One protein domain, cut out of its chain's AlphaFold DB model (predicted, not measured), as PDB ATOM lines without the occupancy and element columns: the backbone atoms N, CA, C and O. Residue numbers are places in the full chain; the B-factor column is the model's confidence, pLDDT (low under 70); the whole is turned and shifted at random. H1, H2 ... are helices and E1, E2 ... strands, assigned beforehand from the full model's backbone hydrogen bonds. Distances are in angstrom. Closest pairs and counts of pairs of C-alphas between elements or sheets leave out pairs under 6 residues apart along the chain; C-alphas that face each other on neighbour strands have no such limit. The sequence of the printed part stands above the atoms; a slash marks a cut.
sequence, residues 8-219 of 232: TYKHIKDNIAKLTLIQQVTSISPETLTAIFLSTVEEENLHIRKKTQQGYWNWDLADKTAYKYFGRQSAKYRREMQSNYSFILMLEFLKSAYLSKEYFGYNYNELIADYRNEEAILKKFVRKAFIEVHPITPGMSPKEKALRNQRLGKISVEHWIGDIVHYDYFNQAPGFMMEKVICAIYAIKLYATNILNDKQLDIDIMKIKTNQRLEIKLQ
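Overview. This is residues 8 to 219 of the 232 residues of an uncharacterized protein of Janthinobacterium sp. PC23-8 (UniProt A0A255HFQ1). What shape does this domain have? Short, mostly crossed helices H1 to H5 make a cluster, and two long helices, H6 and H9, run side by side in opposite ways, with H9 packing on H3. H7 folds back on H6, H10 packs on H5, residues 214 to 219, of which 214 to 218 belong to H10, stick out, and E1 and E2 form a small hairpin at the end of H3. What are its parts? The printed part has 212 residues, mostly helix by class, with ten named helices and two strands in the order H1 H2 H3 E1 E2 H4 H5 H6 H7 H8 H9 H10; the sheet, E1 - E2, is antiparallel. How spread is it? It is only just loose, close to compact, with a radius of gyration of the C-alphas of 20.6 A and spans of 72 by 48 by 34 A.

Along the chain. Where are the strands? E1 is residues 47 to 51, 12.8 A from first to last C-alpha, and E2 is residues 57 to 61, 13.1 A. Where are the short helices? H1, residues 8 to 14, begins at C-alpha 8 (-30.806, 46.366, -22.860); H2 is 16 to 26, H3 30 to 39, H4 66 to 80 and H5 85 to 97. Where are the others? H6 is 108 to 133, 37.2 A; H7 142 to 156; H8 163 to 166; H9 175 to 197, 32.5 A; H10, 199 to 218, 29.1 A, ends at C-alpha 218 (-36.166, 76.251, 2.037).

Arrangement. How do the strands pair? E1 and E2 are an antiparallel hairpin, with N 48 and O 60 within hydrogen-bond range at 2.8 A. The closest C-alphas of H3 and E2, Ala 35 and Leu 61, are 7.1 A apart. How do H1 to H5 meet? H4 touches H3 with residues 66 to 71 alone, closest C-alphas Tyr 67 and Glu 31, 4.9 A. H2 touches H4 about perpendicular at 90 degrees, Thr 20 to Ser 74, 5.5 A between C-alphas, and H1 touches H4 at a shallow tilt of 18 degrees, Ile 12 to Phe 70, 6.4 A. H5 touches H2 with residues 90 to 95 alone, Leu 91 to Leu 21, 6.1 A. What of the later helices? H9 touches H6 at a shallow tilt of 28 degrees, opposite ways, C-alphas Ala 184 and Tyr 115 being 5.0 A apart, and touches H3 with residues 189 to 196 alone, Thr 193 to Ile 36, 6.3 A. H6 and H7 are a helical hairpin, touching with residues 123 to 130 and 152 to 156 alone, Lys 123 to Ile 155, 6.3 A. H10 touches H5, Lys 209 to Ser 86, 6.1 A, while H8 is close to but not clearly touching H9, Val 165 to Ile 182, 7.9 A. Are the helix backbones whole? Every O i to N i+4 pair is within hydrogen-bond range in H1 to H7 and H9, and 15 of 16 in H10; H8 is too short for such a pair.

Size, cuts and confidence. How large is it? The two C-alphas farthest apart, those of Gly 139 and Leu 218, are 72.3 A apart. Is it continuous and confident? The printed part has no cut and no long link; residues 42 to 62 have pLDDT under 70, and the mean of the printed part is 89.3.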
ATOM      1  N   THR A   8     -29.843  46.758 -23.909       85.12
ATOM      2  CA  THR A   8     -30.806  46.366 -22.860       85.12
ATOM      3  C   THR A   8     -30.420  46.886 -21.470       85.12
ATOM      4  O   THR A   8     -31.222  47.522 -20.791       85.12
ATOM      5  N   TYR A   9     -29.176  46.665 -21.031       88.56
ATOM      6  CA  TYR A   9     -28.747  47.085 -19.690       88.56
ATOM      7  C   TYR A   9     -28.663  48.599 -19.529       88.56
ATOM      8  O   TYR A   9     -28.896  49.099 -18.430       88.56
ATOM      9  N   LYS A  10     -28.343  49.325 -20.605       89.12
ATOM     10  CA  LYS A  10     -28.342  50.787 -20.600       89.12
ATOM     11  C   LYS A  10     -29.769  51.299 -20.401       89.12
ATOM     12  O   LYS A  10     -29.995  52.042 -19.457       89.12
ATOM     13  N   HIS A  11     -30.730  50.795 -21.178       90.56
ATOM     14  CA  HIS A  11     -32.149  51.157 -21.040       90.56
ATOM     15  C   HIS A  11     -32.695  50.893 -19.639       90.56
ATOM     16  O   HIS A  11     -33.332  51.767 -19.049       90.56
ATOM     17  N   ILE A  12     -32.389  49.724 -19.066       92.88
ATOM     18  CA  ILE A  12     -32.788  49.386 -17.690       92.88
ATOM     19  C   ILE A  12     -32.156  50.347 -16.680       92.88
ATOM     20  O   ILE A  12     -32.823  50.783 -15.743       92.88
ATOM     21  N   LYS A  13     -30.865  50.663 -16.839       93.12
ATOM     22  CA  LYS A  13     -30.144  51.552 -15.924       93.12
ATOM     23  C   LYS A  13     -30.695  52.976 -15.977       93.12
ATOM     24  O   LYS A  13     -30.930  53.559 -14.922       93.12
ATOM     25  N   ASP A  14     -30.930  53.500 -17.175       93.00
ATOM     26  CA  ASP A  14     -31.423  54.864 -17.387       93.00
ATOM     27  C   ASP A  14     -32.852  55.033 -16.834       93.00
ATOM     28  O   ASP A  14     -33.197  56.090 -16.309       93.00
ATOM     29  N   ASN A  15     -33.648  53.956 -16.823       94.31
ATOM     30  CA  ASN A  15     -35.027  53.941 -16.320       94.31
ATOM     31  C   ASN A  15     -35.183  53.320 -14.920       94.31
ATOM     32  O   ASN A  15     -36.305  53.051 -14.478       94.31
ATOM     33  N   ILE A  16     -34.089  53.097 -14.180       95.88
ATOM     34  CA  ILE A  16     -34.127  52.274 -12.961       95.88
ATOM     35  C   ILE A  16     -35.081  52.803 -11.886       95.88
ATOM     36  O   ILE A  16     -35.727  52.017 -11.190       95.88
ATOM     37  N   ALA A  17     -35.198  54.127 -11.767       94.00
ATOM     38  CA  ALA A  17     -36.096  54.761 -10.812       94.00
ATOM     39  C   ALA A  17     -37.565  54.463 -11.147       94.00
ATOM     40  O   ALA A  17     -38.290  53.978 -10.280       94.00
ATOM     41  N   LYS A  18     -37.977  54.695 -12.403       95.62
ATOM     42  CA  LYS A  18     -39.339  54.442 -12.902       95.62
ATOM     43  C   LYS A  18     -39.705  52.969 -12.747       95.62
ATOM     44  O   LYS A  18     -40.703  52.645 -12.112       95.62
ATOM     45  N   LEU A  19     -38.842  52.078 -13.238       96.69
ATOM     46  CA  LEU A  19     -39.058  50.632 -13.169       96.69
ATOM     47  C   LEU A  19     -39.147  50.129 -11.728       96.69
ATOM     48  O   LEU A  19     -39.993  49.299 -11.419       96.69
ATOM     49  N   THR A  20     -38.312  50.650 -10.825       96.75
ATOM     50  CA  THR A  20     -38.371  50.269  -9.409       96.75
ATOM     51  C   THR A  20     -39.657  50.749  -8.745       96.75
ATOM     52  O   THR A  20     -40.263  49.979  -8.008       96.75
ATOM     53  N   LEU A  21     -40.092  51.985  -9.006       96.44
ATOM     54  CA  LEU A  21     -41.350  52.508  -8.469       96.44
ATOM     55  C   LEU A  21     -42.539  51.668  -8.947       96.44
ATOM     56  O   LEU A  21     -43.305  51.187  -8.116       96.44
ATOM     57  N   ILE A  22     -42.635  51.413 -10.258       96.56
ATOM     58  CA  ILE A  22     -43.692  50.578 -10.844       96.56
ATOM     59  C   ILE A  22     -43.668  49.184 -10.218       96.56
ATOM     60  O   ILE A  22     -44.692  48.730  -9.722       96.56
ATOM     61  N   GLN A  23     -42.509  48.524 -10.154       96.56
ATOM     62  CA  GLN A  23     -42.385  47.189  -9.561       96.56
ATOM     63  C   GLN A  23     -42.885  47.144  -8.110       96.56
ATOM     64  O   GLN A  23     -43.565  46.195  -7.727       96.56
ATOM     65  N   GLN A  24     -42.571  48.167  -7.311       95.00
ATOM     66  CA  GLN A  24     -42.961  48.236  -5.901       95.00
ATOM     67  C   GLN A  24     -44.456  48.487  -5.699       95.00
ATOM     68  O   GLN A  24     -45.028  47.941  -4.760       95.00
ATOM     69  N   VAL A  25     -45.098  49.300  -6.544       95.12
ATOM     70  CA  VAL A  25     -46.540  49.579  -6.406       95.12
ATOM     71  C   VAL A  25     -47.418  48.511  -7.055       95.12
ATOM     72  O   VAL A  25     -48.561  48.347  -6.646       95.12
ATOM     73  N   THR A  26     -46.892  47.782  -8.042       95.31
ATOM     74  CA  THR A  26     -47.653  46.789  -8.816       95.31
ATOM     75  C   THR A  26     -47.469  45.356  -8.324       95.31
ATOM     76  O   THR A  26     -48.352  44.536  -8.541       95.31
ATOM     77  N   SER A  27     -46.346  45.021  -7.680       94.25
ATOM     78  CA  SER A  27     -45.965  43.632  -7.354       94.25
ATOM     79  C   SER A  27     -45.784  42.721  -8.577       94.25
ATOM     80  O   SER A  27     -45.789  41.491  -8.455       94.25
ATOM     81  N   ILE A  28     -45.585  43.307  -9.763       95.75
ATOM     82  CA  ILE A  28     -45.192  42.572 -10.969       95.75
ATOM     83  C   ILE A  28     -43.783  42.013 -10.775       95.75
ATOM     84  O   ILE A  28     -42.900  42.677 -10.217       95.75
ATOM     85  N   SER A  29     -43.562  40.777 -11.228       94.88
ATOM     86  CA  SER A  29     -42.253  40.159 -11.085       94.88
ATOM     87  C   SER A  29     -41.184  40.890 -11.906       94.88
ATOM     88  O   SER A  29     -41.481  41.433 -12.974       94.88
ATOM     89  N   PRO A  30     -39.917  40.919 -11.449       93.88
ATOM     90  CA  PRO A  30     -38.836  41.553 -12.191       93.88
ATOM     91  C   PRO A  30     -38.694  41.037 -13.620       93.88
ATOM     92  O   PRO A  30     -38.381  41.815 -14.518       93.88
ATOM     93  N   GLU A  31     -38.932  39.744 -13.833       90.88
ATOM     94  CA  GLU A  31     -38.918  39.134 -15.158       90.88
ATOM     95  C   GLU A  31     -40.028  39.692 -16.041       90.88
ATOM     96  O   GLU A  31     -39.744  40.240 -17.109       90.88
ATOM     97  N   THR A  32     -41.266  39.658 -15.547       91.44
ATOM     98  CA  THR A  32     -42.431  40.159 -16.275       91.44
ATOM     99  C   THR A  32     -42.298  41.646 -16.593       91.44
ATOM    100  O   THR A  32     -42.472  42.041 -17.743       91.44
ATOM    101  N   LEU A  33     -41.924  42.476 -15.616       94.94
ATOM    102  CA  LEU A  33     -41.791  43.918 -15.827       94.94
ATOM    103  C   LEU A  33     -40.665  44.257 -16.807       94.94
ATOM    104  O   LEU A  33     -40.826  45.147 -17.636       94.94
ATOM    105  N   THR A  34     -39.538  43.542 -16.736       92.38
ATOM    106  CA  THR A  34     -38.429  43.749 -17.678       92.38
ATOM    107  C   THR A  34     -38.852  43.386 -19.098       92.38
ATOM    108  O   THR A  34     -38.516  44.113 -20.029       92.38
ATOM    109  N   ALA A  35     -39.611  42.302 -19.274       88.62
ATOM    110  CA  ALA A  35     -40.139  41.917 -20.578       88.62
ATOM    111  C   ALA A  35     -41.092  42.971 -21.153       88.62
ATOM    112  O   ALA A  35     -40.929  43.352 -22.311       88.62
ATOM    113  N   ILE A  36     -42.018  43.489 -20.338       90.38
ATOM    114  CA  ILE A  36     -42.923  44.568 -20.756       90.38
ATOM    115  C   ILE A  36     -42.111  45.807 -21.148       90.38
ATOM    116  O   ILE A  36     -42.231  46.279 -22.272       90.38
ATOM    117  N   PHE A  37     -41.240  46.300 -20.265       91.81
ATOM    118  CA  PHE A  37     -40.457  47.508 -20.525       91.81
ATOM    119  C   PHE A  37     -39.602  47.400 -21.786       91.81
ATOM    120  O   PHE A  37     -39.561  48.321 -22.590       91.81
ATOM    121  N   LEU A  38     -38.917  46.279 -21.992       87.56
ATOM    122  CA  LEU A  38     -38.078  46.140 -23.177       87.56
ATOM    123  C   LEU A  38     -38.914  46.043 -24.456       87.56
ATOM    124  O   LEU A  38     -38.461  46.549 -25.470       87.56
ATOM    125  N   SER A  39     -40.136  45.495 -24.400       83.75
ATOM    126  CA  SER A  39     -41.071  45.512 -25.540       83.75
ATOM    127  C   SER A  39     -41.597  46.898 -25.913       83.75
ATOM    128  O   SER A  39     -42.082  47.072 -27.026       83.75
ATOM    129  N   THR A  40     -41.486  47.886 -25.019       81.75
ATOM    130  CA  THR A  40     -41.858  49.277 -25.314       81.75
ATOM    131  C   THR A  40     -40.696  50.117 -25.844       81.75
ATOM    132  O   THR A  40     -40.894  51.281 -26.177       81.75
ATOM    133  N   VAL A  41     -39.474  49.575 -25.902       82.12
ATOM    134  CA  VAL A  41     -38.306  50.301 -26.413       82.12
ATOM    135  C   VAL A  41     -38.141  50.016 -27.906       82.12
ATOM    136  O   VAL A  41     -37.883  48.886 -28.313       82.12
ATOM    137  N   GLU A  42     -38.235  51.060 -28.728       68.31
ATOM    138  CA  GLU A  42     -38.043  50.977 -30.179       68.31
ATOM    139  C   GLU A  42     -36.550  50.826 -30.548       68.31
ATOM    140  O   GLU A  42     -35.889  51.777 -30.957       68.31
ATOM    141  N   GLU A  43     -35.984  49.622 -30.399       68.69
ATOM    142  CA  GLU A  43     -34.636  49.290 -30.891       68.69
ATOM    143  C   GLU A  43     -34.558  47.878 -31.505       68.69
ATOM    144  O   GLU A  43     -34.803  46.867 -30.841       68.69
ATOM    145  N   GLU A  44     -34.093  47.796 -32.759       55.94
ATOM    146  CA  GLU A  44     -34.025  46.566 -33.576       55.94
ATOM    147  C   GLU A  44     -33.248  45.394 -32.943       55.94
ATOM    148  O   GLU A  44     -33.420  44.250 -33.353       55.94
ATOM    149  N   ASN A  45     -32.377  45.647 -31.957       59.59
ATOM    150  CA  ASN A  45     -31.508  44.623 -31.358       59.59
ATOM    151  C   ASN A  45     -31.967  44.142 -29.968       59.59
ATOM    152  O   ASN A  45     -31.264  43.342 -29.345       59.59
ATOM    153  N   LEU A  46     -33.102  44.632 -29.456       61.81
ATOM    154  CA  LEU A  46     -33.659  44.196 -28.167       61.81
ATOM    155  C   LEU A  46     -34.497  42.920 -28.292       61.81
ATOM    156  O   LEU A  46     -34.608  42.157 -27.327       61.81
ATOM    157  N   HIS A  47     -35.016  42.653 -29.491       62.62
ATOM    158  CA  HIS A  47     -35.906  41.535 -29.772       62.62
ATOM    159  C   HIS A  47     -35.333  40.611 -30.842       62.62
ATOM    160  O   HIS A  47     -34.749  41.047 -31.830       62.62
ATOM    161  N   ILE A  48     -35.526  39.309 -30.656       61.28
ATOM    162  CA  ILE A  48     -35.240  38.288 -31.658       61.28
ATOM    163  C   ILE A  48     -36.571  37.692 -32.086       61.28
ATOM    164  O   ILE A  48     -37.324  37.155 -31.271       61.28
ATOM    165  N   ARG A  49     -36.850  37.753 -33.386       61.16
ATOM    166  CA  ARG A  49     -38.009  37.089 -33.974       61.16
ATOM    167  C   ARG A  49     -37.783  35.575 -33.952       61.16
ATOM    168  O   ARG A  49     -36.845  35.077 -34.573       61.16
ATOM    169  N   LYS A  50     -38.637  34.834 -33.252       62.78
ATOM    170  CA  LYS A  50     -38.610  33.369 -33.170       62.78
ATOM    171  C   LYS A  50     -39.944  32.776 -33.586       62.78
ATOM    172  O   LYS A  50     -40.995  33.313 -33.267       62.78
ATOM    173  N   LYS A  51     -39.906  31.655 -34.298       53.62
ATOM    174  CA  LYS A  51     -41.114  30.914 -34.666       53.62
ATOM    175  C   LYS A  51     -41.517  30.009 -33.499       53.62
ATOM    176  O   LYS A  51     -40.671  29.284 -32.977       53.62
ATOM    177  N   THR A  52     -42.769  30.083 -33.053       66.31
ATOM    178  CA  THR A  52     -43.314  29.205 -32.012       66.31
ATOM    179  C   THR A  52     -43.530  27.796 -32.566       66.31
ATOM    180  O   THR A  52     -43.563  27.595 -33.782       66.31
ATOM    181  N   GLN A  53     -43.719  26.811 -31.681       64.62
ATOM    182  CA  GLN A  53     -44.046  25.431 -32.076       64.62
ATOM    183  C   GLN A  53     -45.343  25.337 -32.902       64.62
ATOM    184  O   GLN A  53     -45.500  24.419 -33.695       64.62
ATOM    185  N   GLN A  54     -46.236  26.317 -32.762       60.56
ATOM    186  CA  GLN A  54     -47.509  26.419 -33.483       60.56
ATOM    187  C   GLN A  54     -47.393  27.231 -34.789       60.56
ATOM    188  O   GLN A  54     -48.391  27.491 -35.448       60.56
ATOM    189  N   GLY A  55     -46.183  27.656 -35.174       49.75
ATOM    190  CA  GLY A  55     -45.917  28.318 -36.453       49.75
ATOM    191  C   GLY A  55     -46.036  29.847 -36.461       49.75
ATOM    192  O   GLY A  55     -45.679  30.458 -37.470       49.75
ATOM    193  N   TYR A  56     -46.456  30.472 -35.358       52.06
ATOM    194  CA  TYR A  56     -46.550  31.932 -35.226       52.06
ATOM    195  C   TYR A  56     -45.182  32.577 -34.990       52.06
ATOM    196  O   TYR A  56     -44.269  31.951 -34.457       52.06
ATOM    197  N   TRP A  57     -45.023  33.848 -35.363       46.41
ATOM    198  CA  TRP A  57     -43.819  34.614 -35.038       46.41
ATOM    199  C   TRP A  57     -43.991  35.309 -33.688       46.41
ATOM    200  O   TRP A  57     -44.867  36.155 -33.547       46.41
ATOM    201  N   ASN A  58     -43.140  34.969 -32.723       56.88
ATOM    202  CA  ASN A  58     -43.038  35.634 -31.431       56.88
ATOM    203  C   ASN A  58     -41.768  36.491 -31.362       56.88
ATOM    204  O   ASN A  58     -40.725  36.123 -31.911       56.88
ATOM    205  N   TRP A  59     -41.847  37.621 -30.674       57.66
ATOM    206  CA  TRP A  59     -40.697  38.471 -30.390       57.66
ATOM    207  C   TRP A  59     -40.177  38.134 -28.992       57.66
ATOM    208  O   TRP A  59     -40.765  38.522 -27.988       57.66
ATOM    209  N   ASP A  60     -39.076  37.386 -28.927       63.94
ATOM    210  CA  ASP A  60     -38.400  37.062 -27.668       63.94
ATOM    211  C   ASP A  60     -37.377  38.150 -27.324       63.94
ATOM    212  O   ASP A  60     -36.765  38.746 -28.212       63.94
ATOM    213  N   LEU A  61     -37.113  38.368 -26.034       66.19
ATOM    214  CA  LEU A  61     -35.974  39.188 -25.617       66.19
ATOM    215  C   LEU A  61     -34.663  38.588 -26.126       66.19
ATOM    216  O   LEU A  61     -34.385  37.399 -25.932       66.19
ATOM    217  N   ALA A  62     -33.819  39.439 -26.705       62.59
ATOM    218  CA  ALA A  62     -32.481  39.058 -27.142       62.59
ATOM    219  C   ALA A  62     -31.578  38.648 -25.967       62.59
ATOM    220  O   ALA A  62     -30.697  37.804 -26.130       62.59
ATOM    221  N   ASP A  63     -31.819  39.205 -24.776       72.38
ATOM    222  CA  ASP A  63     -31.150  38.813 -23.538       72.38
ATOM    223  C   ASP A  63     -32.155  38.356 -22.474       72.38
ATOM    224  O   ASP A  63     -32.784  39.153 -21.776       72.38
ATOM    225  N   LYS A  64     -32.235  37.035 -22.292       74.50
ATOM    226  CA  LYS A  64     -33.088  36.387 -21.286       74.50
ATOM    227  C   LYS A  64     -32.626  36.614 -19.845       74.50
ATOM    228  O   LYS A  64     -33.302  36.190 -18.920       74.50
ATOM    229  N   THR A  65     -31.478  37.253 -19.622       83.88
ATOM    230  CA  THR A  65     -30.936  37.529 -18.282       83.88
ATOM    231  C   THR A  65     -31.103  38.981 -17.840       83.88
ATOM    232  O   THR A  65     -30.763  39.315 -16.703       83.88
ATOM    233  N   ALA A  66     -31.692  39.830 -18.687       87.12
ATOM    234  CA  ALA A  66     -31.948  41.243 -18.416       87.12
ATOM    235  C   ALA A  66     -32.648  41.491 -17.073       87.12
ATOM    236  O   ALA A  66     -32.261  42.382 -16.313       87.12
ATOM    237  N   TYR A  67     -33.606  40.634 -16.717       89.94
ATOM    238  CA  TYR A  67     -34.326  40.727 -15.451       89.94
ATOM    239  C   TYR A  67     -33.425  40.546 -14.218       89.94
ATOM    240  O   TYR A  67     -33.659  41.170 -13.185       89.94
ATOM    241  N   LYS A  68     -32.347  39.748 -14.314       93.00
ATOM    242  CA  LYS A  68     -31.356  39.597 -13.232       93.00
ATOM    243  C   LYS A  68     -30.577  40.893 -13.030       93.00
ATOM    244  O   LYS A  68     -30.238  41.252 -11.901       93.00
ATOM    245  N   TYR A  69     -30.273  41.605 -14.118       93.06
ATOM    246  CA  TYR A  69     -29.666  42.931 -14.037       93.06
ATOM    247  C   TYR A  69     -30.630  43.933 -13.396       93.06
ATOM    248  O   TYR A  69     -30.242  44.584 -12.424       93.06
ATOM    249  N   PHE A  70     -31.886  43.982 -13.857       95.06
ATOM    250  CA  PHE A  70     -32.927  44.816 -13.252       95.06
ATOM    251  C   PHE A  70     -33.087  44.537 -11.754       95.06
ATOM    252  O   PHE A  70     -32.981  45.463 -10.954       95.06
ATOM    253  N   GLY A  71     -33.236  43.273 -11.346       95.31
ATOM    254  CA  GLY A  71     -33.384  42.893  -9.939       95.31
ATOM    255  C   GLY A  71     -32.239  43.402  -9.057       95.31
ATOM    256  O   GLY A  71     -32.483  43.981  -7.995       95.31
ATOM    257  N   ARG A  72     -30.983  43.278  -9.520       95.94
ATOM    258  CA  ARG A  72     -29.806  43.807  -8.805       95.94
ATOM    259  C   ARG A  72     -29.816  45.331  -8.704       95.94
ATOM    260  O   ARG A  72     -29.579  45.864  -7.621       95.94
ATOM    261  N   GLN A  73     -30.076  46.033  -9.807       95.81
ATOM    262  CA  GLN A  73     -30.093  47.500  -9.816       95.81
ATOM    263  C   GLN A  73     -31.261  48.059  -8.999       95.81
ATOM    264  O   GLN A  73     -31.083  49.027  -8.269       95.81
ATOM    265  N   SER A  74     -32.425  47.411  -9.046       96.31
ATOM    266  CA  SER A  74     -33.606  47.832  -8.297       96.31
ATOM    267  C   SER A  74     -33.378  47.669  -6.797       96.31
ATOM    268  O   SER A  74     -33.623  48.592  -6.025       96.31
ATOM    269  N   ALA A  75     -32.799  46.541  -6.369       95.50
ATOM    270  CA  ALA A  75     -32.421  46.335  -4.972       95.50
ATOM    271  C   ALA A  75     -31.356  47.335  -4.488       95.50
ATOM    272  O   ALA A  75     -31.387  47.763  -3.334       95.50
ATOM    273  N   LYS A  76     -30.403  47.716  -5.349       96.19
ATOM    274  CA  LYS A  76     -29.437  48.780  -5.045       96.19
ATOM    275  C   LYS A  76     -30.145  50.130  -4.875       96.19
ATOM    276  O   LYS A  76     -29.999  50.740  -3.823       96.19
ATOM    277  N   TYR A  77     -30.967  50.528  -5.844       95.12
ATOM    278  CA  TYR A  77     -31.713  51.787  -5.812       95.12
ATOM    279  C   TYR A  77     -32.625  51.891  -4.581       95.12
ATOM    280  O   TYR A  77     -32.637  52.915  -3.909       95.12
ATOM    281  N   ARG A  78     -33.343  50.818  -4.216       93.88
ATOM    282  CA  ARG A  78     -34.185  50.807  -3.005       93.88
ATOM    283  C   ARG A  78     -33.387  51.029  -1.726       93.88
ATOM    284  O   ARG A  78     -33.839  51.776  -0.871       93.88
ATOM    285  N   ARG A  79     -32.209  50.409  -1.594       93.88
ATOM    286  CA  ARG A  79     -31.336  50.625  -0.426       93.88
ATOM    287  C   ARG A  79     -30.848  52.068  -0.345       93.88
ATOM    288  O   ARG A  79     -30.843  52.642   0.733       93.88
ATOM    289  N   GLU A  80     -30.500  52.665  -1.482       92.44
ATOM    290  CA  GLU A  80     -30.099  54.078  -1.559       92.44
ATOM    291  C   GLU A  80     -31.252  55.040  -1.222       92.44
ATOM    292  O   GLU A  80     -31.012  56.137  -0.727       92.44
ATOM    293  N   MET A  81     -32.499  54.630  -1.466       89.56
ATOM    294  CA  MET A  81     -33.700  55.447  -1.250       89.56
ATOM    295  C   MET A  81     -34.474  55.102   0.030       89.56
ATOM    296  O   MET A  81     -35.524  55.693   0.267       89.56
ATOM    297  N   GLN A  82     -33.987  54.175   0.859       80.88
ATOM    298  CA  GLN A  82     -34.745  53.615   1.987       80.88
ATOM    299  C   GLN A  82     -35.200  54.673   3.005       80.88
ATOM    300  O   GLN A  82     -36.286  54.558   3.562       80.88
ATOM    301  N   SER A  83     -34.390  55.707   3.232       81.38
ATOM    302  CA  SER A  83     -34.686  56.830   4.132       81.38
ATOM    303  C   SER A  83     -35.168  58.088   3.400       81.38
ATOM    304  O   SER A  83     -35.307  59.148   4.008       81.38
ATOM    305  N   ASN A  84     -35.403  58.009   2.088       86.25
ATOM    306  CA  ASN A  84     -35.763  59.164   1.282       86.25
ATOM    307  C   ASN A  84     -37.285  59.358   1.254       86.25
ATOM    308  O   ASN A  84     -38.000  58.615   0.581       86.25
ATOM    309  N   TYR A  85     -37.779  60.408   1.913       88.00
ATOM    310  CA  TYR A  85     -39.208  60.741   1.924       88.00
ATOM    311  C   TYR A  85     -39.786  60.974   0.517       88.00
ATOM    312  O   TYR A  85     -40.906  60.559   0.230       88.00
ATOM    313  N   SER A  86     -38.989  61.509  -0.420       87.62
ATOM    314  CA  SER A  86     -39.414  61.659  -1.821       87.62
ATOM    315  C   SER A  86     -39.758  60.317  -2.463       87.62
ATOM    316  O   SER A  86     -40.621  60.253  -3.331       87.62
ATOM    317  N   PHE A  87     -39.067  59.238  -2.077       91.38
ATOM    318  CA  PHE A  87     -39.337  57.906  -2.608       91.38
ATOM    319  C   PHE A  87     -40.696  57.383  -2.148       91.38
ATOM    320  O   PHE A  87     -41.446  56.870  -2.974       91.38
ATOM    321  N   ILE A  88     -41.037  57.590  -0.876       91.69
ATOM    322  CA  ILE A  88     -42.346  57.235  -0.314       91.69
ATOM    323  C   ILE A  88     -43.455  58.023  -1.020       91.69
ATOM    324  O   ILE A  88     -44.382  57.415  -1.550       91.69
ATOM    325  N   LEU A  89     -43.300  59.345  -1.146       92.06
ATOM    326  CA  LEU A  89     -44.262  60.198  -1.852       92.06
ATOM    327  C   LEU A  89     -44.472  59.780  -3.309       92.06
ATOM    328  O   LEU A  89     -45.598  59.772  -3.793       92.06
ATOM    329  N   MET A  90     -43.404  59.408  -4.022       94.81
ATOM    330  CA  MET A  90     -43.536  58.902  -5.392       94.81
ATOM    331  C   MET A  90     -44.339  57.596  -5.435       94.81
ATOM    332  O   MET A  90     -45.173  57.441  -6.320       94.81
ATOM    333  N   LEU A  91     -44.125  56.666  -4.498       94.88
ATOM    334  CA  LEU A  91     -44.911  55.427  -4.436       94.88
ATOM    335  C   LEU A  91     -46.395  55.710  -4.176       94.88
ATOM    336  O   LEU A  91     -47.250  55.132  -4.844       94.88
ATOM    337  N   GLU A  92     -46.703  56.592  -3.227       94.50
ATOM    338  CA  GLU A  92     -48.079  56.990  -2.908       94.50
ATOM    339  C   GLU A  92     -48.753  57.681  -4.090       94.50
ATOM    340  O   GLU A  92     -49.872  57.322  -4.453       94.50
ATOM    341  N   PHE A  93     -48.043  58.597  -4.749       94.31
ATOM    342  CA  PHE A  93     -48.526  59.277  -5.943       94.31
ATOM    343  C   PHE A  93     -48.790  58.306  -7.100       94.31
ATOM    344  O   PHE A  93     -49.835  58.386  -7.737       94.31
ATOM    345  N   LEU A  94     -47.898  57.344  -7.362       95.44
ATOM    346  CA  LEU A  94     -48.155  56.330  -8.392       95.44
ATOM    347  C   LEU A  94     -49.410  55.506  -8.062       95.44
ATOM    348  O   LEU A  94     -50.220  55.243  -8.951       95.44
ATOM    349  N   LYS A  95     -49.602  55.119  -6.797       94.88
ATOM    350  CA  LYS A  95     -50.807  54.390  -6.376       94.88
ATOM    351  C   LYS A  95     -52.075  55.215  -6.593       94.88
ATOM    352  O   LYS A  95     -53.033  54.704  -7.162       94.88
ATOM    353  N   SER A  96     -52.084  56.475  -6.165       93.94
ATOM    354  CA  SER A  96     -53.289  57.309  -6.195       93.94
ATOM    355  C   SER A  96     -53.603  57.901  -7.565       93.94
ATOM    356  O   SER A  96     -54.777  58.087  -7.865       93.94
ATOM    357  N   ALA A  97     -52.593  58.188  -8.389       93.00
ATOM    358  CA  ALA A  97     -52.762  58.890  -9.661       93.00
ATOM    359  C   ALA A  97     -52.600  57.997 -10.896       93.00
ATOM    360  O   ALA A  97     -53.047  58.393 -11.967       93.00
ATOM    361  N   TYR A  98     -51.950  56.832 -10.787       94.00
ATOM    362  CA  TYR A  98     -51.710  55.949 -11.938       94.00
ATOM    363  C   TYR A  98     -52.386  54.592 -11.808       94.00
ATOM    364  O   TYR A  98     -52.899  54.118 -12.812       94.00
ATOM    365  N   LEU A  99     -52.425  53.985 -10.618       94.50
ATOM    366  CA  LEU A  99     -53.109  52.696 -10.422       94.50
ATOM    367  C   LEU A  99     -54.635  52.828 -10.283       94.50
ATOM    368  O   LEU A  99     -55.355  51.844 -10.428       94.50
ATOM    369  N   SER A 100     -55.123  54.038 -10.010       92.12
ATOM    370  CA  SER A 100     -56.549  54.383  -9.991       92.12
ATOM    371  C   SER A 100     -57.107  54.719 -11.374       92.12
ATOM    372  O   SER A 100     -58.322  54.712 -11.547       92.12
ATOM    373  N   LYS A 101     -56.244  55.023 -12.357       92.56
ATOM    374  CA  LYS A 101     -56.678  55.328 -13.724       92.56
ATOM    375  C   LYS A 101     -57.329  54.094 -14.327       92.56
ATOM    376  O   LYS A 101     -56.782  52.995 -14.244       92.56
ATOM    377  N   GLU A 102     -58.457  54.289 -14.983       93.19
ATOM    378  CA  GLU A 102     -59.059  53.232 -15.775       93.19
ATOM    379  C   GLU A 102     -58.381  53.170 -17.142       93.19
ATOM    380  O   GLU A 102     -58.323  54.157 -17.879       93.19
ATOM    381  N   TYR A 103     -57.878  51.990 -17.489       87.38
ATOM    382  CA  TYR A 103     -57.484  51.660 -18.851       87.38
ATOM    383  C   TYR A 103     -58.371  50.516 -19.319       87.38
ATOM    384  O   TYR A 103     -58.469  49.487 -18.656       87.38
ATOM    385  N   PHE A 104     -59.023  50.700 -20.469       87.12
ATOM    386  CA  PHE A 104     -59.946  49.708 -21.035       87.12
ATOM    387  C   PHE A 104     -61.094  49.318 -20.081       87.12
ATOM    388  O   PHE A 104     -61.521  48.169 -20.068       87.12
ATOM    389  N   GLY A 105     -61.585  50.279 -19.289       89.69
ATOM    390  CA  GLY A 105     -62.720  50.093 -18.376       89.69
ATOM    391  C   GLY A 105     -62.384  49.457 -17.025       89.69
ATOM    392  O   GLY A 105     -63.306  49.185 -16.268       89.69
ATOM    393  N   TYR A 106     -61.100  49.230 -16.723       92.94
ATOM    394  CA  TYR A 106     -60.662  48.692 -15.434       92.94
ATOM    395  C   TYR A 106     -59.500  49.494 -14.859       92.94
ATOM    396  O   TYR A 106     -58.582  49.896 -15.586       92.94
ATOM    397  N   ASN A 107     -59.496  49.689 -13.543       95.19
ATOM    398  CA  ASN A 107     -58.315  50.168 -12.824       95.19
ATOM    399  C   ASN A 107     -57.409  49.000 -12.395       95.19
ATOM    400  O   ASN A 107     -57.761  47.824 -12.504       95.19
ATOM    401  N   TYR A 108     -56.211  49.307 -11.892       95.88
ATOM    402  CA  TYR A 108     -55.242  48.268 -11.543       95.88
ATOM    403  C   TYR A 108     -55.742  47.330 -10.440       95.88
ATOM    404  O   TYR A 108     -55.489  46.128 -10.484       95.88
ATOM    405  N   ASN A 109     -56.436  47.871  -9.437       94.56
ATOM    406  CA  ASN A 109     -56.867  47.096  -8.277       94.56
ATOM    407  C   ASN A 109     -57.937  46.067  -8.655       94.56
ATOM    408  O   ASN A 109     -57.918  44.958  -8.124       94.56
ATOM    409  N   GLU A 110     -58.817  46.397  -9.599       96.38
ATOM    410  CA  GLU A 110     -59.801  45.464 -10.158       96.38
ATOM    411  C   GLU A 110     -59.123  44.316 -10.907       96.38
ATOM    412  O   GLU A 110     -59.427  43.152 -10.649       96.38
ATOM    413  N   LEU A 111     -58.138  44.623 -11.759       96.81
ATOM    414  CA  LEU A 111     -57.361  43.601 -12.472       96.81
ATOM    415  C   LEU A 111     -56.602  42.680 -11.509       96.81
ATOM    416  O   LEU A 111     -56.486  41.475 -11.739       96.81
ATOM    417  N   ILE A 112     -56.090  43.234 -10.410       96.00
ATOM    418  CA  ILE A 112     -55.433  42.453  -9.362       96.00
ATOM    419  C   ILE A 112     -56.420  41.573  -8.614       96.00
ATOM    420  O   ILE A 112     -56.091  40.420  -8.333       96.00
ATOM    421  N   ALA A 113     -57.603  42.086  -8.287       96.50
ATOM    422  CA  ALA A 113     -58.632  41.301  -7.621       96.50
ATOM    423  C   ALA A 113     -59.040  40.092  -8.477       96.50
ATOM    424  O   ALA A 113     -59.073  38.973  -7.963       96.50
ATOM    425  N   ASP A 114     -59.246  40.300  -9.780       96.75
ATOM    426  CA  ASP A 114     -59.549  39.230 -10.734       96.75
ATOM    427  C   ASP A 114     -58.414  38.196 -10.822       96.75
ATOM    428  O   ASP A 114     -58.624  37.005 -10.578       96.75
ATOM    429  N   TYR A 115     -57.172  38.650 -11.028       97.31
ATOM    430  CA  TYR A 115     -56.000  37.768 -11.050       97.31
ATOM    431  C   TYR A 115     -55.856  36.943  -9.768       97.31
ATOM    432  O   TYR A 115     -55.616  35.737  -9.832       97.31
ATOM    433  N   ARG A 116     -55.997  37.568  -8.591       96.00
ATOM    434  CA  ARG A 116     -55.862  36.873  -7.303       96.00
ATOM    435  C   ARG A 116     -56.994  35.879  -7.072       96.00
ATOM    436  O   ARG A 116     -56.745  34.830  -6.477       96.00
ATOM    437  N   ASN A 117     -58.198  36.166  -7.557       97.00
ATOM    438  CA  ASN A 117     -59.311  35.225  -7.519       97.00
ATOM    439  C   ASN A 117     -59.021  33.985  -8.380       97.00
ATOM    440  O   ASN A 117     -59.079  32.861  -7.877       97.00
ATOM    441  N   GLU A 118     -58.624  34.175  -9.639       97.44
ATOM    442  CA  GLU A 118     -58.296  33.063 -10.543       97.44
ATOM    443  C   GLU A 118     -57.078  32.260 -10.053       97.44
ATOM    444  O   GLU A 118     -57.095  31.023 -10.034       97.44
ATOM    445  N   GLU A 119     -56.043  32.938  -9.544       96.25
ATOM    446  CA  GLU A 119     -54.890  32.296  -8.904       96.25
ATOM    447  C   GLU A 119     -55.318  31.440  -7.700       96.25
ATOM    448  O   GLU A 119     -54.851  30.308  -7.542       96.25
ATOM    449  N   ALA A 120     -56.204  31.955  -6.842       96.06
ATOM    450  CA  ALA A 120     -56.678  31.242  -5.661       96.06
ATOM    451  C   ALA A 120     -57.504  30.002  -6.027       96.06
ATOM    452  O   ALA A 120     -57.329  28.949  -5.404       96.06
ATOM    453  N   ILE A 121     -58.362  30.095  -7.048       96.81
ATOM    454  CA  ILE A 121     -59.148  28.965  -7.563       96.81
ATOM    455  C   ILE A 121     -58.212  27.857  -8.054       96.81
ATOM    456  O   ILE A 121     -58.333  26.708  -7.609       96.81
ATOM    457  N   LEU A 122     -57.231  28.202  -8.895       97.19
ATOM    458  CA  LEU A 122     -56.246  27.252  -9.412       97.19
ATOM    459  C   LEU A 122     -55.439  26.612  -8.276       97.19
ATOM    460  O   LEU A 122     -55.332  25.385  -8.197       97.19
ATOM    461  N   LYS A 123     -54.908  27.415  -7.345       96.50
ATOM    462  CA  LYS A 123     -54.137  26.908  -6.198       96.50
ATOM    463  C   LYS A 123     -54.963  25.985  -5.316       96.50
ATOM    464  O   LYS A 123     -54.449  24.959  -4.871       96.50
ATOM    465  N   LYS A 124     -56.233  26.313  -5.062       96.62
ATOM    466  CA  LYS A 124     -57.142  25.474  -4.268       96.62
ATOM    467  C   LYS A 124     -57.356  24.118  -4.934       96.62
ATOM    468  O   LYS A 124     -57.292  23.102  -4.241       96.62
ATOM    469  N   PHE A 125     -57.559  24.099  -6.251       96.75
ATOM    470  CA  PHE A 125     -57.695  22.865  -7.021       96.75
ATOM    471  C   PHE A 125     -56.434  21.998  -6.911       96.75
ATOM    472  O   PHE A 125     -56.501  20.865  -6.434       96.75
ATOM    473  N   VAL A 126     -55.272  22.553  -7.268       96.31
ATOM    474  CA  VAL A 126     -54.004  21.805  -7.288       96.31
ATOM    475  C   VAL A 126     -53.610  21.341  -5.887       96.31
ATOM    476  O   VAL A 126     -53.163  20.212  -5.701       96.31
ATOM    477  N   ARG A 127     -53.829  22.176  -4.866       95.81
ATOM    478  CA  ARG A 127     -53.584  21.810  -3.469       95.81
ATOM    479  C   ARG A 127     -54.450  20.631  -3.036       95.81
ATOM    480  O   ARG A 127     -53.936  19.732  -2.374       95.81
ATOM    481  N   LYS A 128     -55.742  20.637  -3.377       96.00
ATOM    482  CA  LYS A 128     -56.657  19.538  -3.048       96.00
ATOM    483  C   LYS A 128     -56.194  18.241  -3.716       96.00
ATOM    484  O   LYS A 128     -55.974  17.261  -3.009       96.00
ATOM    485  N   ALA A 129     -55.930  18.280  -5.021       95.31
ATOM    486  CA  ALA A 129     -55.423  17.131  -5.768       95.31
ATOM    487  C   ALA A 129     -54.099  16.596  -5.188       95.31
ATOM    488  O   ALA A 129     -53.941  15.395  -4.988       95.31
ATOM    489  N   PHE A 130     -53.165  17.480  -4.820       95.38
ATOM    490  CA  PHE A 130     -51.902  17.079  -4.194       95.38
ATOM    491  C   PHE A 130     -52.114  16.349  -2.859       95.38
ATOM    492  O   PHE A 130     -51.419  15.377  -2.569       95.38
ATOM    493  N   ILE A 131     -53.049  16.817  -2.022       95.56
ATOM    494  CA  ILE A 131     -53.349  16.186  -0.727       95.56
ATOM    495  C   ILE A 131     -53.952  14.795  -0.924       95.56
ATOM    496  O   ILE A 131     -53.589  13.889  -0.176       95.56
ATOM    497  N   GLU A 132     -54.832  14.637  -1.912       95.44
ATOM    498  CA  GLU A 132     -55.486  13.365  -2.242       95.44
ATOM    499  C   GLU A 132     -54.490  12.333  -2.785       95.44
ATOM    500  O   GLU A 132     -54.511  11.183  -2.358       95.44
ATOM    501  N   VAL A 133     -53.572  12.746  -3.664       93.88
ATOM    502  CA  VAL A 133     -52.537  11.862  -4.235       93.88
ATOM    503  C   VAL A 133     -51.435  11.535  -3.220       93.88
ATOM    504  O   VAL A 133     -50.841  10.458  -3.256       93.88
ATOM    505  N   HIS A 134     -51.155  12.448  -2.290       92.44
ATOM    506  CA  HIS A 134     -50.130  12.277  -1.263       92.44
ATOM    507  C   HIS A 134     -50.727  12.448   0.142       92.44
ATOM    508  O   HIS A 134     -50.438  13.450   0.807       92.44
ATOM    509  N   PRO A 135     -51.556  11.515   0.641       93.88
ATOM    510  CA  PRO A 135     -52.091  11.586   1.999       93.88
ATOM    511  C   PRO A 135     -50.985  11.321   3.029       93.88
ATOM    512  O   PRO A 135     -50.047  10.581   2.753       93.88
ATOM    513  N   ILE A 136     -51.072  11.909   4.227       93.00
ATOM    514  CA  ILE A 136     -50.154  11.554   5.324       93.00
ATOM    515  C   ILE A 136     -50.551  10.174   5.850       93.00
ATOM    516  O   ILE A 136     -51.692   9.989   6.264       93.00
ATOM    517  N   THR A 137     -49.612   9.228   5.876       93.12
ATOM    518  CA  THR A 137     -49.844   7.874   6.400       93.12
ATOM    519  C   THR A 137     -49.099   7.649   7.726       93.12
ATOM    520  O   THR A 137     -48.094   8.324   7.987       93.12
ATOM    521  N   PRO A 138     -49.560   6.713   8.585       91.19
ATOM    522  CA  PRO A 138     -48.934   6.449   9.886       91.19
ATOM    523  C   PRO A 138     -47.451   6.060   9.799       91.19
ATOM    524  O   PRO A 138     -46.673   6.441  10.668       91.19
ATOM    525  N   GLY A 139     -47.055   5.364   8.728       93.31
ATOM    526  CA  GLY A 139     -45.682   4.903   8.508       93.31
ATOM    527  C   GLY A 139     -44.704   5.961   7.986       93.31
ATOM    528  O   GLY A 139     -43.519   5.668   7.876       93.31
ATOM    529  N   MET A 140     -45.157   7.178   7.660       95.31
ATOM    530  CA  MET A 140     -44.250   8.224   7.174       95.31
ATOM    531  C   MET A 140     -43.301   8.712   8.265       95.31
ATOM    532  O   MET A 140     -43.728   9.163   9.338       95.31
ATOM    533  N   SER A 141     -42.019   8.763   7.925       96.38
ATOM    534  CA  SER A 141     -40.987   9.411   8.724       96.38
ATOM    535  C   SER A 141     -41.231  10.924   8.857       96.38
ATOM    536  O   SER A 141     -41.878  11.552   8.005       96.38
ATOM    537  N   PRO A 142     -40.659  11.576   9.887       95.69
ATOM    538  CA  PRO A 142     -40.698  13.033  10.012       95.69
ATOM    539  C   PRO A 142     -40.157  13.768   8.773       95.69
ATOM    540  O   PRO A 142     -40.701  14.798   8.374       95.69
ATOM    541  N   LYS A 143     -39.124  13.214   8.121       96.19
ATOM    542  CA  LYS A 143     -38.507  13.789   6.917       96.19
ATOM    543  C   LYS A 143     -39.468  13.795   5.726       96.19
ATOM    544  O   LYS A 143     -39.558  14.798   5.019       96.19
ATOM    545  N   GLU A 144     -40.208  12.711   5.516       95.38
ATOM    546  CA  GLU A 144     -41.194  12.610   4.431       95.38
ATOM    547  C   GLU A 144     -42.364  13.571   4.649       95.38
ATOM    548  O   GLU A 144     -42.756  14.290   3.727       95.38
ATOM    549  N   LYS A 145     -42.855  13.670   5.893       95.25
ATOM    550  CA  LYS A 145     -43.883  14.652   6.277       95.25
ATOM    551  C   LYS A 145     -43.413  16.082   6.000       95.25
ATOM    552  O   LYS A 145     -44.163  16.874   5.427       95.25
ATOM    553  N   ALA A 146     -42.167  16.407   6.349       94.69
ATOM    554  CA  ALA A 146     -41.585  17.723   6.103       94.69
ATOM    555  C   ALA A 146     -41.469  18.042   4.603       94.69
ATOM    556  O   ALA A 146     -41.909  19.108   4.175       94.69
ATOM    557  N   LEU A 147     -40.949  17.116   3.786       94.38
ATOM    558  CA  LEU A 147     -40.812  17.310   2.336       94.38
ATOM    559  C   LEU A 147     -42.173  17.515   1.656       94.38
ATOM    560  O   LEU A 147     -42.337  18.409   0.821       94.38
ATOM    561  N   ARG A 148     -43.170  16.716   2.044       93.81
ATOM    562  CA  ARG A 148     -44.554  16.866   1.586       93.81
ATOM    563  C   ARG A 148     -45.109  18.246   1.938       93.81
ATOM    564  O   ARG A 148     -45.633  18.942   1.067       93.81
ATOM    565  N   ASN A 149     -44.985  18.658   3.198       93.69
ATOM    566  CA  ASN A 149     -45.493  19.948   3.663       93.69
ATOM    567  C   ASN A 149     -44.757  21.126   3.015       93.69
ATOM    568  O   ASN A 149     -45.383  22.141   2.727       93.69
ATOM    569  N   GLN A 150     -43.471  20.978   2.697       92.94
ATOM    570  CA  GLN A 150     -42.718  21.972   1.935       92.94
ATOM    571  C   GLN A 150     -43.298  22.160   0.525       92.94
ATOM    572  O   GLN A 150     -43.468  23.297   0.082       92.94
ATOM    573  N   ARG A 151     -43.641  21.072  -0.180       91.06
ATOM    574  CA  ARG A 151     -44.294  21.145  -1.503       91.06
ATOM    575  C   ARG A 151     -45.669  21.812  -1.419       91.06
ATOM    576  O   ARG A 151     -45.951  22.707  -2.207       91.06
ATOM    577  N   LEU A 152     -46.475  21.457  -0.418       92.81
ATOM    578  CA  LEU A 152     -47.752  22.130  -0.140       92.81
ATOM    579  C   LEU A 152     -47.584  23.615   0.183       92.81
ATOM    580  O   LEU A 152     -48.397  24.439  -0.241       92.81
ATOM    581  N   GLY A 153     -46.527  23.951   0.920       92.06
ATOM    582  CA  GLY A 153     -46.132  25.321   1.208       92.06
ATOM    583  C   GLY A 153     -45.916  26.101  -0.081       92.06
ATOM    584  O   GLY A 153     -46.563  27.123  -0.267       92.06
ATOM    585  N   LYS A 154     -45.117  25.571  -1.018       90.62
ATOM    586  CA  LYS A 154     -44.846  26.211  -2.321       90.62
ATOM    587  C   LYS A 154     -46.111  26.534  -3.128       90.62
ATOM    588  O   LYS A 154     -46.151  27.573  -3.766       90.62
ATOM    589  N   ILE A 155     -47.147  25.693  -3.069       92.38
ATOM    590  CA  ILE A 155     -48.436  25.965  -3.740       92.38
ATOM    591  C   ILE A 155     -49.159  27.160  -3.092       92.38
ATOM    592  O   ILE A 155     -49.882  27.895  -3.754       92.38
ATOM    593  N   SER A 156     -48.966  27.363  -1.788       87.75
ATOM    594  CA  SER A 156     -49.750  28.305  -0.974       87.75
ATOM    595  C   SER A 156     -49.113  29.688  -0.840       87.75
ATOM    596  O   SER A 156     -49.783  30.613  -0.394       87.75
ATOM    597  N   VAL A 157     -47.834  29.836  -1.197       89.94
ATOM    598  CA  VAL A 157     -47.128  31.123  -1.131       89.94
ATOM    599  C   VAL A 157     -47.750  32.112  -2.116       89.94
ATOM    600  O   VAL A 157     -48.172  31.744  -3.213       89.94
ATOM    601  N   GLU A 158     -47.819  33.381  -1.725       89.62
ATOM    602  CA  GLU A 158     -48.148  34.466  -2.642       89.62
ATOM    603  C   GLU A 158     -46.972  34.714  -3.593       89.62
ATOM    604  O   GLU A 158     -45.856  35.003  -3.163       89.62
ATOM    605  N   HIS A 159     -47.221  34.594  -4.895       89.94
ATOM    606  CA  HIS A 159     -46.213  34.853  -5.918       89.94
ATOM    607  C   HIS A 159     -46.310  36.301  -6.393       89.94
ATOM    608  O   HIS A 159     -47.397  36.901  -6.401       89.94
ATOM    609  N   TRP A 160     -45.177  36.849  -6.840       94.50
ATOM    610  CA  TRP A 160     -45.208  38.034  -7.688       94.50
ATOM    611  C   TRP A 160     -46.019  37.745  -8.947       94.50
ATOM    612  O   TRP A 160     -46.064  36.614  -9.441       94.50
ATOM    613  N   ILE A 161     -46.672  38.778  -9.468       94.19
ATOM    614  CA  ILE A 161     -47.537  38.624 -10.634       94.19
ATOM    615  C   ILE A 161     -46.675  38.216 -11.825       94.19
ATOM    616  O   ILE A 161     -45.672  38.867 -12.134       94.19
ATOM    617  N   GLY A 162     -47.086  37.133 -12.479       90.25
ATOM    618  CA  GLY A 162     -46.379  36.530 -13.602       90.25
ATOM    619  C   GLY A 162     -45.473  35.357 -13.228       90.25
ATOM    620  O   GLY A 162     -45.248  34.517 -14.086       90.25
ATOM    621  N   ASP A 163     -45.023  35.219 -11.975       92.25
ATOM    622  CA  ASP A 163     -44.094  34.134 -11.606       92.25
ATOM    623  C   ASP A 163     -44.775  32.769 -11.487       92.25
ATOM    624  O   ASP A 163     -44.123  31.739 -11.656       92.25
ATOM    625  N   ILE A 164     -46.086  32.741 -11.220       91.88
ATOM    626  CA  ILE A 164     -46.846  31.499 -11.024       91.88
ATOM    627  C   ILE A 164     -46.691  30.512 -12.191       91.88
ATOM    628  O   ILE A 164     -46.613  29.307 -11.964       91.88
ATOM    629  N   VAL A 165     -46.561  31.013 -13.422       91.25
ATOM    630  CA  VAL A 165     -46.459  30.191 -14.640       91.25
ATOM    631  C   VAL A 165     -45.155  29.386 -14.715       91.25
ATOM    632  O   VAL A 165     -45.037  28.481 -15.535       91.25
ATOM    633  N   HIS A 166     -44.173  29.690 -13.859       90.44
ATOM    634  CA  HIS A 166     -42.893  28.981 -13.788       90.44
ATOM    635  C   HIS A 166     -42.891  27.833 -12.771       90.44
ATOM    636  O   HIS A 166     -41.897  27.115 -12.663       90.44
ATOM    637  N   TYR A 167     -43.965  27.657 -11.999       91.06
ATOM    638  CA  TYR A 167     -44.040  26.610 -10.987       91.06
ATOM    639  C   TYR A 167     -44.648  25.331 -11.558       91.06
ATOM    640  O   TYR A 167     -45.709  25.362 -12.170       91.06
ATOM    641  N   ASP A 168     -44.039  24.180 -11.255       90.94
ATOM    642  CA  ASP A 168     -44.511  22.872 -11.736       90.94
ATOM    643  C   ASP A 168     -45.988  22.608 -11.415       90.94
ATOM    644  O   ASP A 168     -46.704  22.016 -12.216       90.94
ATOM    645  N   TYR A 169     -46.453  23.074 -10.249       92.50
ATOM    646  CA  TYR A 169     -47.835  22.880  -9.811       92.50
ATOM    647  C   TYR A 169     -48.839  23.626 -10.702       92.50
ATOM    648  O   TYR A 169     -49.992  23.214 -10.790       92.50
ATOM    649  N   PHE A 170     -48.428  24.704 -11.376       93.75
ATOM    650  CA  PHE A 170     -49.291  25.423 -12.307       93.75
ATOM    651  C   PHE A 170     -49.666  24.527 -13.491       93.75
ATOM    652  O   PHE A 170     -50.842  24.398 -13.814       93.75
ATOM    653  N   ASN A 171     -48.686  23.798 -14.032       90.88
ATOM    654  CA  ASN A 171     -48.866  22.858 -15.144       90.88
ATOM    655  C   ASN A 171     -49.618  21.570 -14.757       90.88
ATOM    656  O   ASN A 171     -49.874  20.725 -15.610       90.88
ATOM    657  N   GLN A 172     -49.953  21.396 -13.475       90.75
ATOM    658  CA  GLN A 172     -50.781  20.291 -12.977       90.75
ATOM    659  C   GLN A 172     -52.273  20.655 -12.940       90.75
ATOM    660  O   GLN A 172     -53.109  19.796 -12.656       90.75
ATOM    661  N   ALA A 173     -52.623  21.919 -13.193       94.12
ATOM    662  CA  ALA A 173     -54.005  22.367 -13.262       94.12
ATOM    663  C   ALA A 173     -54.638  22.060 -14.637       94.12
ATOM    664  O   ALA A 173     -53.930  21.943 -15.639       94.12
ATOM    665  N   PRO A 174     -55.978  21.975 -14.725       96.25
ATOM    666  CA  PRO A 174     -56.682  21.897 -16.000       96.25
ATOM    667  C   PRO A 174     -56.377  23.099 -16.903       96.25
ATOM    668  O   PRO A 174     -56.279  24.229 -16.422       96.25
ATOM    669  N   GLY A 175     -56.321  22.861 -18.220       95.38
ATOM    670  CA  GLY A 175     -56.012  23.873 -19.242       95.38
ATOM    671  C   GLY A 175     -56.786  25.179 -19.079       95.38
ATOM    672  O   GLY A 175     -56.182  26.242 -18.971       95.38
ATOM    673  N   PHE A 176     -58.109  25.092 -18.933       95.88
ATOM    674  CA  PHE A 176     -58.964  26.270 -18.784       95.88
ATOM    675  C   PHE A 176     -58.648  27.103 -17.527       95.88
ATOM    676  O   PHE A 176     -58.821  28.316 -17.541       95.88
ATOM    677  N   MET A 177     -58.184  26.486 -16.429       97.56
ATOM    678  CA  MET A 177     -57.792  27.228 -15.222       97.56
ATOM    679  C   MET A 177     -56.470  27.962 -15.445       97.56
ATOM    680  O   MET A 177     -56.324  29.113 -15.039       97.56
ATOM    681  N   MET A 178     -55.513  27.306 -16.111       97.19
ATOM    682  CA  MET A 178     -54.248  27.936 -16.487       97.19
ATOM    683  C   MET A 178     -54.491  29.128 -17.416       97.19
ATOM    684  O   MET A 178     -53.937  30.203 -17.193       97.19
ATOM    685  N   GLU A 179     -55.349  28.960 -18.423       96.44
ATOM    686  CA  GLU A 179     -55.699  30.008 -19.385       96.44
ATOM    687  C   GLU A 179     -56.330  31.227 -18.717       96.44
ATOM    688  O   GLU A 179     -55.941  32.347 -19.038       96.44
ATOM    689  N   LYS A 180     -57.232  31.040 -17.748       97.50
ATOM    690  CA  LYS A 180     -57.820  32.155 -16.992       97.50
ATOM    691  C   LYS A 180     -56.770  32.971 -16.241       97.50
ATOM    692  O   LYS A 180     -56.732  34.192 -16.377       97.50
ATOM    693  N   VAL A 181     -55.863  32.302 -15.524       97.12
ATOM    694  CA  VAL A 181     -54.753  32.978 -14.829       97.12
ATOM    695  C   VAL A 181     -53.849  33.710 -15.825       97.12
ATOM    696  O   VAL A 181     -53.462  34.855 -15.590       97.12
ATOM    697  N   ILE A 182     -53.533  33.080 -16.959       96.00
ATOM    698  CA  ILE A 182     -52.722  33.683 -18.023       96.00
ATOM    699  C   ILE A 182     -53.416  34.920 -18.614       96.00
ATOM    700  O   ILE A 182     -52.757  35.944 -18.801       96.00
ATOM    701  N   CYS A 183     -54.725  34.865 -18.866       95.50
ATOM    702  CA  CYS A 183     -55.508  35.995 -19.370       95.50
ATOM    703  C   CYS A 183     -55.500  37.172 -18.388       95.50
ATOM    704  O   CYS A 183     -55.218  38.299 -18.798       95.50
ATOM    705  N   ALA A 184     -55.701  36.912 -17.095       96.50
ATOM    706  CA  ALA A 184     -55.620  37.945 -16.064       96.50
ATOM    707  C   ALA A 184     -54.212  38.577 -15.995       96.50
ATOM    708  O   ALA A 184     -54.066  39.800 -15.939       96.50
ATOM    709  N   ILE A 185     -53.149  37.767 -16.113       95.94
ATOM    710  CA  ILE A 185     -51.767  38.273 -16.226       95.94
ATOM    711  C   ILE A 185     -51.599  39.150 -17.478       95.94
ATOM    712  O   ILE A 185     -50.908  40.168 -17.415       95.94
ATOM    713  N   TYR A 186     -52.190  38.788 -18.620       94.06
ATOM    714  CA  TYR A 186     -52.126  39.603 -19.838       94.06
ATOM    715  C   TYR A 186     -52.835  40.950 -19.687       94.06
ATOM    716  O   TYR A 186     -52.276  41.960 -20.115       94.06
ATOM    717  N   ALA A 187     -53.996  40.995 -19.034       94.94
ATOM    718  CA  ALA A 187     -54.677  42.254 -18.735       94.94
ATOM    719  C   ALA A 187     -53.795  43.177 -17.874       94.94
ATOM    720  O   ALA A 187     -53.589  44.346 -18.206       94.94
ATOM    721  N   ILE A 188     -53.154  42.623 -16.837       96.00
ATOM    722  CA  ILE A 188     -52.186  43.352 -16.003       96.00
ATOM    723  C   ILE A 188     -50.979  43.833 -16.824       96.00
ATOM    724  O   ILE A 188     -50.535  44.973 -16.668       96.00
ATOM    725  N   LYS A 189     -50.447  42.999 -17.729       94.12
ATOM    726  CA  LYS A 189     -49.342  43.376 -18.629       94.12
ATOM    727  C   LYS A 189     -49.723  44.556 -19.526       94.12
ATOM    728  O   LYS A 189     -48.920  45.478 -19.674       94.12
ATOM    729  N   LEU A 190     -50.928  44.556 -20.097       92.88
ATOM    730  CA  LEU A 190     -51.435  45.664 -20.914       92.88
ATOM    731  C   LEU A 190     -51.560  46.950 -20.092       92.88
ATOM    732  O   LEU A 190     -51.101  48.007 -20.524       92.88
ATOM    733  N   TYR A 191     -52.099  46.859 -18.880       95.38
ATOM    734  CA  TYR A 191     -52.191  47.999 -17.969       95.38
ATOM    735  C   TYR A 191     -50.802  48.580 -17.643       95.38
ATOM    736  O   TYR A 191     -50.561  49.778 -17.791       95.38
ATOM    737  N   ALA A 192     -49.841  47.724 -17.284       94.50
ATOM    738  CA  ALA A 192     -48.466  48.134 -17.000       94.50
ATOM    739  C   ALA A 192     -47.747  48.726 -18.227       94.50
ATOM    740  O   ALA A 192     -46.960  49.658 -18.079       94.50
ATOM    741  N   THR A 193     -48.045  48.231 -19.432       93.19
ATOM    742  CA  THR A 193     -47.540  48.798 -20.695       93.19
ATOM    743  C   THR A 193     -47.985  50.252 -20.858       93.19
ATOM    744  O   THR A 193     -47.169  51.109 -21.193       93.19
ATOM    745  N   ASN A 194     -49.252  50.559 -20.556       92.25
ATOM    746  CA  ASN A 194     -49.769  51.930 -20.619       92.25
ATOM    747  C   ASN A 194     -49.080  52.850 -19.607       92.25
ATOM    748  O   ASN A 194     -48.663  53.946 -19.971       92.25
ATOM    749  N   ILE A 195     -48.865  52.387 -18.370       93.38
ATOM    750  CA  ILE A 195     -48.100  53.151 -17.370       93.38
ATOM    751  C   ILE A 195     -46.672  53.427 -17.856       93.38
ATOM    752  O   ILE A 195     -46.162  54.536 -17.700       93.38
ATOM    753  N   LEU A 196     -46.000  52.425 -18.426       91.94
ATOM    754  CA  LEU A 196     -44.619  52.564 -18.892       91.94
ATOM    755  C   LEU A 196     -44.491  53.565 -20.046       91.94
ATOM    756  O   LEU A 196     -43.502  54.302 -20.084       91.94
ATOM    757  N   ASN A 197     -45.499  53.628 -20.916       90.25
ATOM    758  CA  ASN A 197     -45.554  54.534 -22.062       90.25
ATOM    759  C   ASN A 197     -46.118  55.925 -21.737       90.25
ATOM    760  O   ASN A 197     -46.013  56.829 -22.569       90.25
ATOM    761  N   ASP A 198     -46.688  56.131 -20.546       90.44
ATOM    762  CA  ASP A 198     -47.189  57.438 -20.130       90.44
ATOM    763  C   ASP A 198     -46.013  58.403 -19.891       90.44
ATOM    764  O   ASP A 198     -45.266  58.297 -18.912       90.44
ATOM    765  N   LYS A 199     -45.837  59.357 -20.812       89.62
ATOM    766  CA  LYS A 199     -44.796  60.396 -20.740       89.62
ATOM    767  C   LYS A 199     -45.028  61.365 -19.579       89.62
ATOM    768  O   LYS A 199     -44.070  61.967 -19.091       89.62
ATOM    769  N   GLN A 200     -46.273  61.516 -19.121       92.44
ATOM    770  CA  GLN A 200     -46.597  62.383 -17.992       92.44
ATOM    771  C   GLN A 200     -46.017  61.831 -16.687       92.44
ATOM    772  O   GLN A 200     -45.584  62.609 -15.835       92.44
ATOM    773  N   LEU A 201     -45.889  60.503 -16.570       92.94
ATOM    774  CA  LEU A 201     -45.305  59.854 -15.396       92.94
ATOM    775  C   LEU A 201     -43.872  60.318 -15.135       92.94
ATOM    776  O   LEU A 201     -43.501  60.587 -13.992       92.94
ATOM    777  N   ASP A 202     -43.067  60.446 -16.188       91.31
ATOM    778  CA  ASP A 202     -41.673  60.872 -16.065       91.31
ATOM    779  C   ASP A 202     -41.571  62.331 -15.593       91.31
ATOM    780  O   ASP A 202     -40.745  62.661 -14.733       91.31
ATOM    781  N   ILE A 203     -42.469  63.189 -16.086       93.50
ATOM    782  CA  ILE A 203     -42.580  64.592 -15.672       93.50
ATOM    783  C   ILE A 203     -43.008  64.684 -14.204       93.50
ATOM    784  O   ILE A 203     -42.410  65.442 -13.437       93.50
ATOM    785  N   ASP A 204     -44.010  63.916 -13.788       93.56
ATOM    786  CA  ASP A 204     -44.534  63.963 -12.422       93.56
ATOM    787  C   ASP A 204     -43.509  63.449 -11.404       93.56
ATOM    788  O   ASP A 204     -43.263  64.095 -10.382       93.56
ATOM    789  N   ILE A 205     -42.820  62.344 -11.719       92.19
ATOM    790  CA  ILE A 205     -41.702  61.825 -10.917       92.19
ATOM    791  C   ILE A 205     -40.607  62.891 -10.768       92.19
ATOM    792  O   ILE A 205     -40.055  63.079  -9.678       92.19
ATOM    793  N   MET A 206     -40.276  63.606 -11.846       91.44
ATOM    794  CA  MET A 206     -39.278  64.677 -11.812       91.44
ATOM    795  C   MET A 206     -39.737  65.867 -10.957       91.44
ATOM    796  O   MET A 206     -38.937  66.396 -10.173       91.44
ATOM    797  N   LYS A 207     -41.008  66.271 -11.062       92.50
ATOM    798  CA  LYS A 207     -41.602  67.351 -10.255       92.50
ATOM    799  C   LYS A 207     -41.558  67.025  -8.767       92.50
ATOM    800  O   LYS A 207     -41.046  67.836  -8.002       92.50
ATOM    801  N   ILE A 208     -41.982  65.826  -8.362       90.50
ATOM    802  CA  ILE A 208     -41.958  65.400  -6.950       90.50
ATOM    803  C   ILE A 208     -40.530  65.458  -6.397       90.50
ATOM    804  O   ILE A 208     -40.290  66.058  -5.349       90.50
ATOM    805  N   LYS A 209     -39.550  64.916  -7.134       87.44
ATOM    806  CA  LYS A 209     -38.132  64.977  -6.737       87.44
ATOM    807  C   LYS A 209     -37.618  66.411  -6.606       87.44
ATOM    808  O   LYS A 209     -36.816  66.697  -5.717       87.44
ATOM    809  N   THR A 210     -38.027  67.297  -7.508       88.75
ATOM    810  CA  THR A 210     -37.582  68.697  -7.519       88.75
ATOM    811  C   THR A 210     -38.202  69.481  -6.369       88.75
ATOM    812  O   THR A 210     -37.471  70.147  -5.639       88.75
ATOM    813  N   ASN A 211     -39.509  69.337  -6.149       88.44
ATOM    814  CA  ASN A 211     -40.234  70.000  -5.068       88.44
ATOM    815  C   ASN A 211     -39.675  69.603  -3.702       88.44
ATOM    816  O   ASN A 211     -39.359  70.471  -2.899       88.44
ATOM    817  N   GLN A 212     -39.409  68.316  -3.484       84.69
ATOM    818  CA  GLN A 212     -38.803  67.844  -2.238       84.69
ATOM    819  C   GLN A 212     -37.395  68.408  -2.004       84.69
ATOM    820  O   GLN A 212     -37.045  68.810  -0.896       84.69
ATOM    821  N   ARG A 213     -36.573  68.516  -3.055       85.00
ATOM    822  CA  ARG A 213     -35.264  69.183  -2.949       85.00
ATOM    823  C   ARG A 213     -35.397  70.663  -2.603       85.00
ATOM    824  O   ARG A 213     -34.534  71.186  -1.900       85.00
ATOM    825  N   LEU A 214     -36.418  71.340  -3.123       86.31
ATOM    826  CA  LEU A 214     -36.692  72.739  -2.808       86.31
ATOM    827  C   LEU A 214     -37.177  72.892  -1.367       86.31
ATOM    828  O   LEU A 214     -36.623  73.724  -0.659       86.31
ATOM    829  N   GLU A 215     -38.104  72.054  -0.904       84.25
ATOM    830  CA  GLU A 215     -38.565  72.038   0.491       84.25
ATOM    831  C   GLU A 215     -37.392  71.899   1.464       84.25
ATOM    832  O   GLU A 215     -37.241  72.723   2.360       84.25
ATOM    833  N   ILE A 216     -36.484  70.945   1.228       83.38
ATOM    834  CA  ILE A 216     -35.278  70.762   2.056       83.38
ATOM    835  C   ILE A 216     -34.380  72.009   2.036       83.38
ATOM    836  O   ILE A 216     -33.813  72.382   3.059       83.38
ATOM    837  N   LYS A 217     -34.228  72.671   0.882       84.44
ATOM    838  CA  LYS A 217     -33.412  73.895   0.766       84.44
ATOM    839  C   LYS A 217     -34.049  75.110   1.438       84.44
ATOM    840  O   LYS A 217     -33.318  76.002   1.861       84.44
ATOM    841  N   LEU A 218     -35.378  75.158   1.471       85.00
ATOM    842  CA  LEU A 218     -36.166  76.251   2.037       85.00
ATOM    843  C   LEU A 218     -36.393  76.090   3.543       85.00
ATOM    844  O   LEU A 218     -36.804  77.052   4.191       85.00
ATOM    845  N   GLN A 219     -36.100  74.916   4.118       81.06
ATOM    846  CA  GLN A 219     -36.124  74.737   5.566       81.06
ATOM    847  C   GLN A 219     -35.174  75.744   6.241       81.06
ATOM    848  O   GLN A 219     -34.021  75.890   5.811       81.06
TER     849      GLN A 219